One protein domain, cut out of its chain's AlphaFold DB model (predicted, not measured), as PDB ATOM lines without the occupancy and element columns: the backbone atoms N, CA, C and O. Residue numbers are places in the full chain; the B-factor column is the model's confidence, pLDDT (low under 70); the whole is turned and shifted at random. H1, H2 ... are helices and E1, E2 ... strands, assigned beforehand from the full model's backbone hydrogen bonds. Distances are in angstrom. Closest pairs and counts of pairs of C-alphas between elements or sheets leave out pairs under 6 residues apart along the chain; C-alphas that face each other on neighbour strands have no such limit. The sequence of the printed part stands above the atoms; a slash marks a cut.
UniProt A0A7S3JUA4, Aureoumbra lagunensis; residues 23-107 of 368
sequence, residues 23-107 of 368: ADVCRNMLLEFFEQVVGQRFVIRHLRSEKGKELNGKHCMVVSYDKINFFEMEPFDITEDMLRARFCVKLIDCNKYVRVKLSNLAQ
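What this domain is: This is residues 23 to 107 of the 368 residues of a protein of Aureoumbra lagunensis (UniProt A0A7S3JUA4). A small four-stranded sheet, strongly twisted and curled, forms one end of the domain and rolls towards a loose barrel, with residues 105 to 106 pairing with residues 43 to 44 of E1 on the side that the sheet leaves open. From this end H1 and the long loop of residues 66 to 79 with H3 reach away to make the other end, while the short H2 lies off the sheet. The printed part has 85 residues with three named helices and four named strands, in the order H1 E1 H2 E2 H3 E3 E4; the sheet has the order E1 E2 E3 E4, all antiparallel, and the class is mixed, helices and strands. It is elongated, spanning 40 by 24 by 18 A, and only just compact, close to loose, with a radius of gyration of the C-alphas of 13.9 A.

How they stand to each other: H1, residues 23 to 37, only grazes the sheet, with its residues 34 to 37. Its closest C-alphas to E2, residues 59 to 65, are those of Val 37 and Val 62, 6.7 A apart. E1, residues 41 to 44, is an edge strand and the antiparallel neighbour of E2, with N 42 and O 60 within hydrogen-bond range at 2.8 A. H2, residues 50 to 53, is only just not on the sheet, with 4 pairs of C-alphas within 10 A. E2 is antiparallel to E3, residues 87 to 91, at 146 degrees, with N 88 and O 64 at 2.8 A. H3, residues 80 to 83, is not on the sheet and is apart from H1. E3 and E4, residues 97 to 100, form a hairpin at 138 degrees, with N 89 and O 98 at 2.8 A. The edge strands E1 and E4 are only just apart, their closest C-alphas at 8.2 A. In H1 every O i to N i+4 pair is within hydrogen-bond range; H2 and H3 are too short for such a pair, and each has its one O i to N i+3 pair within range.

Where its parts are: H1 begins at C-alpha 23 (67.531, 28.566, 84.392) and is 21.1 A long. E1 measures 10.0 A, H2 5.5 A and E2 17.1 A, with C-alpha 65 at (56.869, 38.068, 68.103). H3 measures 5.3 A, E3 12.3 A and E4 9.9 A, ending at C-alpha 100 (49.280, 32.912, 66.388).

The domain as a whole: The C-alphas farthest apart are those of Glu 74 and Asp 93, at 41.7 A. The printed part has no cut. The link from E2 to H3, 14 residues, is long; the other links between named elements are tight. Mean pLDDT of the printed part is 78.5, with residues 23 to 32 and 67 to 83 under 70.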
ATOM      1  N   ALA A  23      68.344  27.406  84.736       53.22
ATOM      2  CA  ALA A  23      67.531  28.566  84.392       53.22
ATOM      3  C   ALA A  23      68.164  29.406  83.272       53.22
ATOM      4  O   ALA A  23      67.458  29.852  82.369       53.22
ATOM      5  N   ASP A  24      69.483  29.590  83.299       56.88
ATOM      6  CA  ASP A  24      70.214  30.333  82.272       56.88
ATOM      7  C   ASP A  24      70.301  29.536  80.965       56.88
ATOM      8  O   ASP A  24      70.096  30.106  79.893       56.88
ATOM      9  N   VAL A  25      70.487  28.211  81.040       56.94
ATOM     10  CA  VAL A  25      70.440  27.326  79.861       56.94
ATOM     11  C   VAL A  25      69.062  27.385  79.199       56.94
ATOM     12  O   VAL A  25      68.966  27.645  78.001       56.94
ATOM     13  N   CYS A  26      67.980  27.213  79.969       55.47
ATOM     14  CA  CYS A  26      66.621  27.280  79.429       55.47
ATOM     15  C   CYS A  26      66.297  28.662  78.843       55.47
ATOM     16  O   CYS A  26      65.656  28.746  77.793       55.47
ATOM     17  N   ARG A  27      66.743  29.750  79.492       63.22
ATOM     18  CA  ARG A  27      66.562  31.121  78.992       63.22
ATOM     19  C   ARG A  27      67.265  31.321  77.655       63.22
ATOM     20  O   ARG A  27      66.631  31.805  76.722       63.22
ATOM     21  N   ASN A  28      68.531  30.922  77.556       63.78
ATOM     22  CA  ASN A  28      69.316  31.071  76.333       63.78
ATOM     23  C   ASN A  28      68.720  30.239  75.195       63.78
ATOM     24  O   ASN A  28      68.507  30.770  74.111       63.78
ATOM     25  N   MET A  29      68.316  28.994  75.470       64.12
ATOM     26  CA  MET A  29      67.632  28.151  74.483       64.12
ATOM     27  C   MET A  29      66.333  28.785  73.970       64.12
ATOM     28  O   MET A  29      66.049  28.723  72.777       64.12
ATOM     29  N   LEU A  30      65.529  29.390  74.852       66.88
ATOM     30  CA  LEU A  30      64.296  30.067  74.450       66.88
ATOM     31  C   LEU A  30      64.593  31.328  73.632       66.88
ATOM     32  O   LEU A  30      63.992  31.511  72.580       66.88
ATOM     33  N   LEU A  31      65.512  32.184  74.074       67.31
ATOM     34  CA  LEU A  31      65.866  33.405  73.345       67.31
ATOM     35  C   LEU A  31      66.411  33.090  71.951       67.31
ATOM     36  O   LEU A  31      65.873  33.590  70.964       67.31
ATOM     37  N   GLU A  32      67.390  32.187  71.869       68.00
ATOM     38  CA  GLU A  32      67.950  31.726  70.599       68.00
ATOM     39  C   GLU A  32      66.863  31.145  69.695       68.00
ATOM     40  O   GLU A  32      66.807  31.457  68.506       68.00
ATOM     41  N   PHE A  33      65.949  30.346  70.249       73.00
ATOM     42  CA  PHE A  33      64.850  29.781  69.479       73.00
ATOM     43  C   PHE A  33      63.926  30.865  68.905       73.00
ATOM     44  O   PHE A  33      63.617  30.843  67.713       73.00
ATOM     45  N   PHE A  34      63.472  31.822  69.720       74.31
ATOM     46  CA  PHE A  34      62.557  32.874  69.259       74.31
ATOM     47  C   PHE A  34      63.209  33.768  68.194       74.31
ATOM     48  O   PHE A  34      62.541  34.135  67.223       74.31
ATOM     49  N   GLU A  35      64.503  34.061  68.331       74.25
ATOM     50  CA  GLU A  35      65.273  34.807  67.334       74.25
ATOM     51  C   GLU A  35      65.435  34.021  66.026       74.25
ATOM     52  O   GLU A  35      65.173  34.561  64.949       74.25
ATOM     53  N   GLN A  36      65.774  32.730  66.100       79.75
ATOM     54  CA  GLN A  36      65.947  31.868  64.924       79.75
ATOM     55  C   GLN A  36      64.652  31.650  64.132       79.75
ATOM     56  O   GLN A  36      64.698  31.379  62.930       79.75
ATOM     57  N   VAL A  37      63.493  31.748  64.787       80.06
ATOM     58  CA  VAL A  37      62.181  31.536  64.159       80.06
ATOM     59  C   VAL A  37      61.764  32.716  63.271       80.06
ATOM     60  O   VAL A  37      61.000  32.518  62.321       80.06
ATOM     61  N   VAL A  38      62.263  33.935  63.512       86.69
ATOM     62  CA  VAL A  38      61.953  35.103  62.670       86.69
ATOM     63  C   VAL A  38      62.540  34.925  61.264       86.69
ATOM     64  O   VAL A  38      63.668  34.485  61.079       86.69
ATOM     65  N   GLY A  39      61.750  35.247  60.238       87.38
ATOM     66  CA  GLY A  39      62.114  35.055  58.832       87.38
ATOM     67  C   GLY A  39      61.905  33.629  58.313       87.38
ATOM     68  O   GLY A  39      61.928  33.414  57.100       87.38
ATOM     69  N   GLN A  40      61.627  32.659  59.189       89.75
ATOM     70  CA  GLN A  40      61.373  31.278  58.785       89.75
ATOM     71  C   GLN A  40      59.938  31.078  58.285       89.75
ATOM     72  O   GLN A  40      58.995  31.787  58.663       89.75
ATOM     73  N   ARG A  41      59.771  30.083  57.404       90.81
ATOM     74  CA  ARG A  41      58.480  29.700  56.816       90.81
ATOM     75  C   ARG A  41      57.832  28.571  57.604       90.81
ATOM     76  O   ARG A  41      58.491  27.598  57.950       90.81
ATOM     77  N   PHE A  42      56.520  28.666  57.779       90.69
ATOM     78  CA  PHE A  42      55.695  27.697  58.492       90.69
ATOM     79  C   PHE A  42      54.359  27.475  57.783       90.69
ATOM     80  O   PHE A  42      54.005  28.174  56.831       90.69
ATOM     81  N   VAL A  43      53.619  26.489  58.273       89.75
ATOM     82  CA  VAL A  43      52.217  26.225  57.966       89.75
ATOM     83  C   VAL A  43      51.415  26.402  59.249       89.75
ATOM     84  O   VAL A  43      51.772  25.843  60.288       89.75
ATOM     85  N   ILE A  44      50.330  27.172  59.180       91.12
ATOM     86  CA  ILE A  44      49.434  27.378  60.320       91.12
ATOM     87  C   ILE A  44      48.612  26.106  60.552       91.12
ATOM     88  O   ILE A  44      48.039  25.553  59.614       91.12
ATOM     89  N   ARG A  45      48.531  25.638  61.799       88.44
ATOM     90  CA  ARG A  45      47.742  24.465  62.201       88.44
ATOM     91  C   ARG A  45      47.025  24.687  63.537       88.44
ATOM     92  O   ARG A  45      47.415  25.527  64.350       88.44
ATOM     93  N   HIS A  46      46.011  23.861  63.800       87.62
ATOM     94  CA  HIS A  46      45.348  23.710  65.108       87.62
ATOM     95  C   HIS A  46      44.568  24.911  65.625       87.62
ATOM     96  O   HIS A  46      44.254  24.979  66.817       87.62
ATOM     97  N   LEU A  47      44.206  25.849  64.753       89.44
ATOM     98  CA  LEU A  47      43.268  26.900  65.119       89.44
ATOM     99  C   LEU A  47      41.850  26.326  65.168       89.44
ATOM    100  O   LEU A  47      41.368  25.736  64.200       89.44
ATOM    101  N   ARG A  48      41.201  26.468  66.330       85.75
ATOM    102  CA  ARG A  48      39.890  25.861  66.623       85.75
ATOM    103  C   ARG A  48      38.709  26.807  66.429       85.75
ATOM    104  O   ARG A  48      37.601  26.326  66.206       85.75
ATOM    105  N   SER A  49      38.923  28.119  66.531       89.94
ATOM    106  CA  SER A  49      37.861  29.103  66.306       89.94
ATOM    107  C   SER A  49      37.377  29.038  64.860       89.94
ATOM    108  O   SER A  49      38.152  28.715  63.965       89.94
ATOM    109  N   GLU A  50      36.109  29.365  64.627       88.06
ATOM    110  CA  GLU A  50      35.503  29.354  63.290       88.06
ATOM    111  C   GLU A  50      36.334  30.166  62.283       88.06
ATOM    112  O   GLU A  50      36.805  29.620  61.290       88.06
ATOM    113  N   LYS A  51      36.677  31.412  62.641       85.88
ATOM    114  CA  LYS A  51      37.575  32.283  61.860       85.88
ATOM    115  C   LYS A  51      39.003  31.740  61.726       85.88
ATOM    116  O   LYS A  51      39.685  32.014  60.748       85.88
ATOM    117  N   GLY A  52      39.496  31.020  62.733       88.81
ATOM    118  CA  GLY A  52      40.857  30.487  62.743       88.81
ATOM    119  C   GLY A  52      41.019  29.247  61.866       88.81
ATOM    120  O   GLY A  52      42.081  29.054  61.280       88.81
ATOM    121  N   LYS A  53      39.971  28.426  61.731       90.12
ATOM    122  CA  LYS A  53      40.000  27.207  60.909       90.12
ATOM    123  C   LYS A  53      40.323  27.494  59.444       90.12
ATOM    124  O   LYS A  53      41.048  26.712  58.843       90.12
ATOM    125  N   GLU A  54      39.870  28.629  58.911       90.94
ATOM    126  CA  GLU A  54      40.168  29.088  57.542       90.94
ATOM    127  C   GLU A  54      41.663  29.351  57.290       90.94
ATOM    128  O   GLU A  54      42.110  29.431  56.144       90.94
ATOM    129  N   LEU A  55      42.448  29.513  58.358       91.69
ATOM    130  CA  LEU A  55      43.887  29.728  58.279       91.69
ATOM    131  C   LEU A  55      44.685  28.423  58.374       91.69
ATOM    132  O   LEU A  55      45.861  28.424  58.019       91.69
ATOM    133  N   ASN A  56      44.086  27.319  58.836       90.00
ATOM    134  CA  ASN A  56      44.787  26.038  58.914       90.00
ATOM    135  C   ASN A  56      45.198  25.574  57.506       90.00
ATOM    136  O   ASN A  56      44.412  25.631  56.565       90.00
ATOM    137  N   GLY A  57      46.443  25.127  57.360       87.44
ATOM    138  CA  GLY A  57      47.040  24.752  56.078       87.44
ATOM    139  C   GLY A  57      47.646  25.922  55.296       87.44
ATOM    140  O   GLY A  57      48.391  25.689  54.346       87.44
ATOM    141  N   LYS A  58      47.407  27.182  55.694       91.50
ATOM    142  CA  LYS A  58      48.031  28.331  55.028       91.50
ATOM    143  C   LYS A  58      49.508  28.444  55.378       91.50
ATOM    144  O   LYS A  58      49.900  28.328  56.540       91.50
ATOM    145  N   HIS A  59      50.314  28.743  54.365       93.31
ATOM    146  CA  HIS A  59      51.728  29.039  54.544       93.31
ATOM    147  C   HIS A  59      51.933  30.480  55.010       93.31
ATOM    148  O   HIS A  59      51.318  31.420  54.497       93.31
ATOM    149  N   CYS A  60      52.849  30.660  55.952       94.25
ATOM    150  CA  CYS A  60      53.185  31.957  56.507       94.25
ATOM    151  C   CYS A  60      54.687  32.093  56.757       94.25
ATOM    152  O   CYS A  60      55.417  31.105  56.827       94.25
ATOM    153  N   MET A  61      55.141  33.329  56.920       94.62
ATOM    154  CA  MET A  61      56.485  33.662  57.378       94.62
ATOM    155  C   MET A  61      56.382  34.414  58.699       94.62
ATOM    156  O   MET A  61      55.561  35.327  58.815       94.62
ATOM    157  N   VAL A  62      57.189  34.039  59.688       92.12
ATOM    158  CA  VAL A  62      57.245  34.779  60.954       92.12
ATOM    159  C   VAL A  62      57.956  36.103  60.715       92.12
ATOM    160  O   VAL A  62      59.056  36.130  60.171       92.12
ATOM    161  N   VAL A  63      57.316  37.203  61.103       92.56
ATOM    162  CA  VAL A  63      57.848  38.562  60.915       92.56
ATOM    163  C   VAL A  63      58.331  39.145  62.234       92.56
ATOM    164  O   VAL A  63      59.345  39.832  62.276       92.56
ATOM    165  N   SER A  64      57.606  38.871  63.312       89.81
ATOM    166  CA  SER A  64      57.968  39.292  64.660       89.81
ATOM    167  C   SER A  64      57.243  38.433  65.692       89.81
ATOM    168  O   SER A  64      56.389  37.609  65.357       89.81
ATOM    169  N   TYR A  65      57.566  38.636  66.958       86.19
ATOM    170  CA  TYR A  65      56.869  38.068  68.103       86.19
ATOM    171  C   TYR A  65      56.701  39.150  69.167       86.19
ATOM    172  O   TYR A  65      57.324  40.213  69.087       86.19
ATOM    173  N   ASP A  66      55.825  38.902  70.135       79.50
ATOM    174  CA  ASP A  66      55.649  39.799  71.273       79.50
ATOM    175  C   ASP A  66      56.990  39.941  72.009       79.50
ATOM    176  O   ASP A  66      57.532  38.956  72.508       79.50
ATOM    177  N   LYS A  67      57.548  41.158  72.049       66.06
ATOM    178  CA  LYS A  67      58.747  41.443  72.842       66.06
ATOM    179  C   LYS A  67      58.363  41.352  74.311       66.06
ATOM    180  O   LYS A  67      57.784  42.280  74.863       66.06
ATOM    181  N   ILE A  68      58.646  40.211  74.912       63.78
ATOM    182  CA  ILE A  68      58.577  40.050  76.358       63.78
ATOM    183  C   ILE A  68      59.847  40.693  76.912       63.78
ATOM    184  O   ILE A  68      60.918  40.510  76.336       63.78
ATOM    185  N   ASN A  69      59.748  41.496  77.970       56.94
ATOM    186  CA  ASN A  69      60.921  42.104  78.602       56.94
ATOM    187  C   ASN A  69      61.702  41.029  79.372       56.94
ATOM    188  O   ASN A  69      61.647  40.958  80.592       56.94
ATOM    189  N   PHE A  70      62.448  40.190  78.652       54.28
ATOM    190  CA  PHE A  70      63.259  39.113  79.230       54.28
ATOM    191  C   PHE A  70      64.340  39.626  80.203       54.28
ATOM    192  O   PHE A  70      64.852  38.848  81.000       54.28
ATOM    193  N   PHE A  71      64.690  40.916  80.127       51.31
ATOM    194  CA  PHE A  71      65.779  41.551  80.878       51.31
ATOM    195  C   PHE A  71      65.371  42.122  82.246       51.31
ATOM    196  O   PHE A  71      66.243  42.363  83.071       51.31
ATOM    197  N   GLU A  72      64.076  42.346  82.492       50.81
ATOM    198  CA  GLU A  72      63.566  42.894  83.768       50.81
ATOM    199  C   GLU A  72      63.093  41.793  84.729       50.81
ATOM    200  O   GLU A  72      62.623  42.067  85.829       50.81
ATOM    201  N   MET A  73      63.191  40.536  84.299       52.50
ATOM    202  CA  MET A  73      62.695  39.385  85.034       52.50
ATOM    203  C   MET A  73      63.828  38.787  85.870       52.50
ATOM    204  O   MET A  73      64.852  38.369  85.325       52.50
ATOM    205  N   GLU A  74      63.622  38.723  87.189       53.03
ATOM    206  CA  GLU A  74      64.432  37.919  88.118       53.03
ATOM    207  C   GLU A  74      64.638  36.492  87.565       53.03
ATOM    208  O   GLU A  74      63.825  36.035  86.752       53.03
ATOM    209  N   PRO A  75      65.700  35.760  87.959       48.53
ATOM    210  CA  PRO A  75      66.116  34.535  87.283       48.53
ATOM    211  C   PRO A  75      65.013  33.463  87.157       48.53
ATOM    212  O   PRO A  75      64.867  32.579  87.994       48.53
ATOM    213  N   PHE A  76      64.323  33.506  86.012       57.69
ATOM    214  CA  PHE A  76      63.488  32.468  85.405       57.69
ATOM    215  C   PHE A  76      62.209  32.067  86.156       57.69
ATOM    216  O   PHE A  76      61.987  30.888  86.440       57.69
ATOM    217  N   ASP A  77      61.299  33.024  86.335       54.44
ATOM    218  CA  ASP A  77      59.874  32.696  86.277       54.44
ATOM    219  C   ASP A  77      59.390  32.817  84.833       54.44
ATOM    220  O   ASP A  77      59.343  33.906  84.270       54.44
ATOM    221  N   ILE A  78      59.029  31.693  84.207       55.47
ATOM    222  CA  ILE A  78      58.228  31.731  82.980       55.47
ATOM    223  C   ILE A  78      56.901  32.389  83.359       55.47
ATOM    224  O   ILE A  78      56.060  31.767  84.011       55.47
ATOM    225  N   THR A  79      56.734  33.659  82.991       57.50
ATOM    226  CA  THR A  79      55.526  34.412  83.323       57.50
ATOM    227  C   THR A  79      54.356  33.941  82.476       57.50
ATOM    228  O   THR A  79      54.500  33.364  81.393       57.50
ATOM    229  N   GLU A  80      53.154  34.228  82.958       61.88
ATOM    230  CA  GLU A  80      51.925  33.995  82.211       61.88
ATOM    231  C   GLU A  80      51.973  34.629  80.802       61.88
ATOM    232  O   GLU A  80      51.497  34.039  79.826       61.88
ATOM    233  N   ASP A  81      52.639  35.776  80.671       63.47
ATOM    234  CA  ASP A  81      52.849  36.477  79.403       63.47
ATOM    235  C   ASP A  81      53.699  35.675  78.411       63.47
ATOM    236  O   ASP A  81      53.415  35.675  77.212       63.47
ATOM    237  N   MET A  82      54.677  34.903  78.895       64.06
ATOM    238  CA  MET A  82      55.509  34.018  78.073       64.06
ATOM    239  C   MET A  82      54.728  32.844  77.493       64.06
ATOM    240  O   MET A  82      54.800  32.581  76.291       64.06
ATOM    241  N   LEU A  83      53.897  32.184  78.299       65.00
ATOM    242  CA  LEU A  83      52.981  31.143  77.811       65.00
ATOM    243  C   LEU A  83      51.912  31.712  76.861       65.00
ATOM    244  O   LEU A  83      51.336  30.998  76.025       65.00
ATOM    245  N   ARG A  84      51.641  33.015  76.973       70.81
ATOM    246  CA  ARG A  84      50.719  33.764  76.121       70.81
ATOM    247  C   ARG A  84      51.402  34.491  74.968       70.81
ATOM    248  O   ARG A  84      50.661  35.106  74.197       70.81
ATOM    249  N   ALA A  85      52.707  34.332  74.755       77.19
ATOM    250  CA  ALA A  85      53.404  34.941  73.631       77.19
ATOM    251  C   ALA A  85      52.714  34.594  72.301       77.19
ATOM    252  O   ALA A  85      52.236  33.468  72.074       77.19
ATOM    253  N   ARG A  86      52.621  35.579  71.409       86.44
ATOM    254  CA  ARG A  86      52.152  35.391  70.038       86.44
ATOM    255  C   ARG A  86      53.225  35.808  69.047       86.44
ATOM    256  O   ARG A  86      53.971  36.759  69.250       86.44
ATOM    257  N   PHE A  87      53.231  35.098  67.932       88.62
ATOM    258  CA  PHE A  87      54.025  35.389  66.754       88.62
ATOM    259  C   PHE A  87      53.144  36.121  65.753       88.62
ATOM    260  O   PHE A  87      52.032  35.678  65.455       88.62
ATOM    261  N   CYS A  88      53.639  37.240  65.239       93.19
ATOM    262  CA  CYS A  88      53.069  37.916  64.089       93.19
ATOM    263  C   CYS A  88      53.605  37.249  62.822       93.19
ATOM    264  O   CYS A  88      54.811  37.247  62.557       93.19
ATOM    265  N   VAL A  89      52.698  36.682  62.034       94.75
ATOM    266  CA  VAL A  89      53.032  35.985  60.796       94.75
ATOM    267  C   VAL A  89      52.378  36.656  59.604       94.75
ATOM    268  O   VAL A  89      51.222  37.072  59.667       94.75
ATOM    269  N   LYS A  90      53.118  36.740  58.502       96.06
ATOM    270  CA  LYS A  90      52.623  37.209  57.211       96.06
ATOM    271  C   LYS A  90      52.222  36.007  56.363       96.06
ATOM    272  O   LYS A  90      53.054  35.140  56.095       96.06
ATOM    273  N   LEU A  91      50.961  35.950  55.945       95.62
ATOM    274  CA  LEU A  91      50.456  34.929  55.031       95.62
ATOM    275  C   LEU A  91      51.061  35.129  53.637       95.62
ATOM    276  O   LEU A  91      51.083  36.252  53.125       95.62
ATOM    277  N   ILE A  92      51.552  34.044  53.034       92.69
ATOM    278  CA  ILE A  92      52.258  34.092  51.742       92.69
ATOM    279  C   ILE A  92      51.286  34.358  50.580       92.69
ATOM    280  O   ILE A  92      51.647  35.038  49.625       92.69
ATOM    281  N   ASP A  93      50.057  33.850  50.670       89.38
ATOM    282  CA  ASP A  93      49.044  33.894  49.610       89.38
ATOM    283  C   ASP A  93      48.340  35.253  49.485       89.38
ATOM    284  O   ASP A  93      47.993  35.669  48.384       89.38
ATOM    285  N   CYS A  94      48.110  35.949  50.600       86.06
ATOM    286  CA  CYS A  94      47.271  37.148  50.605       86.06
ATOM    287  C   CYS A  94      47.881  38.367  51.310       86.06
ATOM    288  O   CYS A  94      47.152  39.316  51.591       86.06
ATOM    289  N   ASN A  95      49.184  38.355  51.632       81.56
ATOM    290  CA  ASN A  95      49.903  39.452  52.308       81.56
ATOM    291  C   ASN A  95      49.255  39.951  53.625       81.56
ATOM    292  O   ASN A  95      49.601  41.027  54.114       81.56
ATOM    293  N   LYS A  96      48.333  39.186  54.226       92.88
ATOM    294  CA  LYS A  96      47.682  39.525  55.501       92.88
ATOM    295  C   LYS A  96      48.569  39.121  56.674       92.88
ATOM    296  O   LYS A  96      49.324  38.156  56.578       92.88
ATOM    297  N   TYR A  97      48.418  39.825  57.789       95.00
ATOM    298  CA  TYR A  97      49.131  39.543  59.030       95.00
ATOM    299  C   TYR A  97      48.190  38.907  60.051       95.00
ATOM    300  O   TYR A  97      47.043  39.333  60.191       95.00
ATOM    301  N   VAL A  98      48.668  37.886  60.759       93.94
ATOM    302  CA  VAL A  98      47.909  37.169  61.791       93.94
ATOM    303  C   VAL A  98      48.794  36.951  63.012       93.94
ATOM    304  O   VAL A  98      49.991  36.710  62.880       93.94
ATOM    305  N   ARG A  99      48.203  37.010  64.210       93.31
ATOM    306  CA  ARG A  99      48.869  36.624  65.459       93.31
ATOM    307  C   ARG A  99      48.487  35.200  65.846       93.31
ATOM    308  O   ARG A  99      47.305  34.902  65.996       93.31
ATOM    309  N   VAL A 100      49.476  34.331  66.037       90.25
ATOM    310  CA  VAL A 100      49.280  32.912  66.388       90.25
ATOM    311  C   VAL A 100      50.249  32.471  67.485       90.25
ATOM    312  O   VAL A 100      51.246  33.142  67.735       90.25
ATOM    313  N   LYS A 101      49.958  31.371  68.191       86.62
ATOM    314  CA  LYS A 101      50.926  30.773  69.127       86.62
ATOM    315  C   LYS A 101      52.001  30.013  68.352       86.62
ATOM    316  O   LYS A 101      51.733  29.536  67.251       86.62
ATOM    317  N   LEU A 102      53.165  29.804  68.968       80.19
ATOM    318  CA  LEU A 102      54.191  28.913  68.414       80.19
ATOM    319  C   LEU A 102      53.640  27.510  68.127       80.19
ATOM    320  O   LEU A 102      53.896  26.938  67.074       80.19
ATOM    321  N   SER A 103      52.796  26.994  69.022       80.50
ATOM    322  CA  SER A 103      52.137  25.693  68.870       80.50
ATOM    323  C   SER A 103      51.164  25.607  67.685       80.50
ATOM    324  O   SER A 103      50.655  24.527  67.384       80.50
ATOM    325  N   ASN A 104      50.913  26.719  66.988       87.44
ATOM    326  CA  ASN A 104      50.165  26.765  65.734       87.44
ATOM    327  C   ASN A 104      51.063  26.839  64.487       87.44
ATOM    328  O   ASN A 104      50.526  26.857  63.386       87.44
ATOM    329  N   LEU A 105      52.391  26.890  64.624       86.81
ATOM    330  CA  LEU A 105      53.351  27.005  63.523       86.81
ATOM    331  C   LEU A 105      54.114  25.694  63.294       86.81
ATOM    332  O   LEU A 105      55.012  25.339  64.054       86.81
ATOM    333  N   ALA A 106      53.753  24.961  62.238       83.50
ATOM    334  CA  ALA A 106      54.402  23.704  61.855       83.50
ATOM    335  C   ALA A 106      55.380  23.914  60.696       83.50
ATOM    336  O   ALA A 106      55.127  24.727  59.808       83.50
ATOM    337  N   GLN A 107      56.488  23.169  60.665       79.25
ATOM    338  CA  GLN A 107      57.419  23.246  59.538       79.25
ATOM    339  C   GLN A 107      56.741  22.797  58.229       79.25
ATOM    340  O   GLN A 107      55.974  21.824  58.240       79.25
TER     341      GLN A 107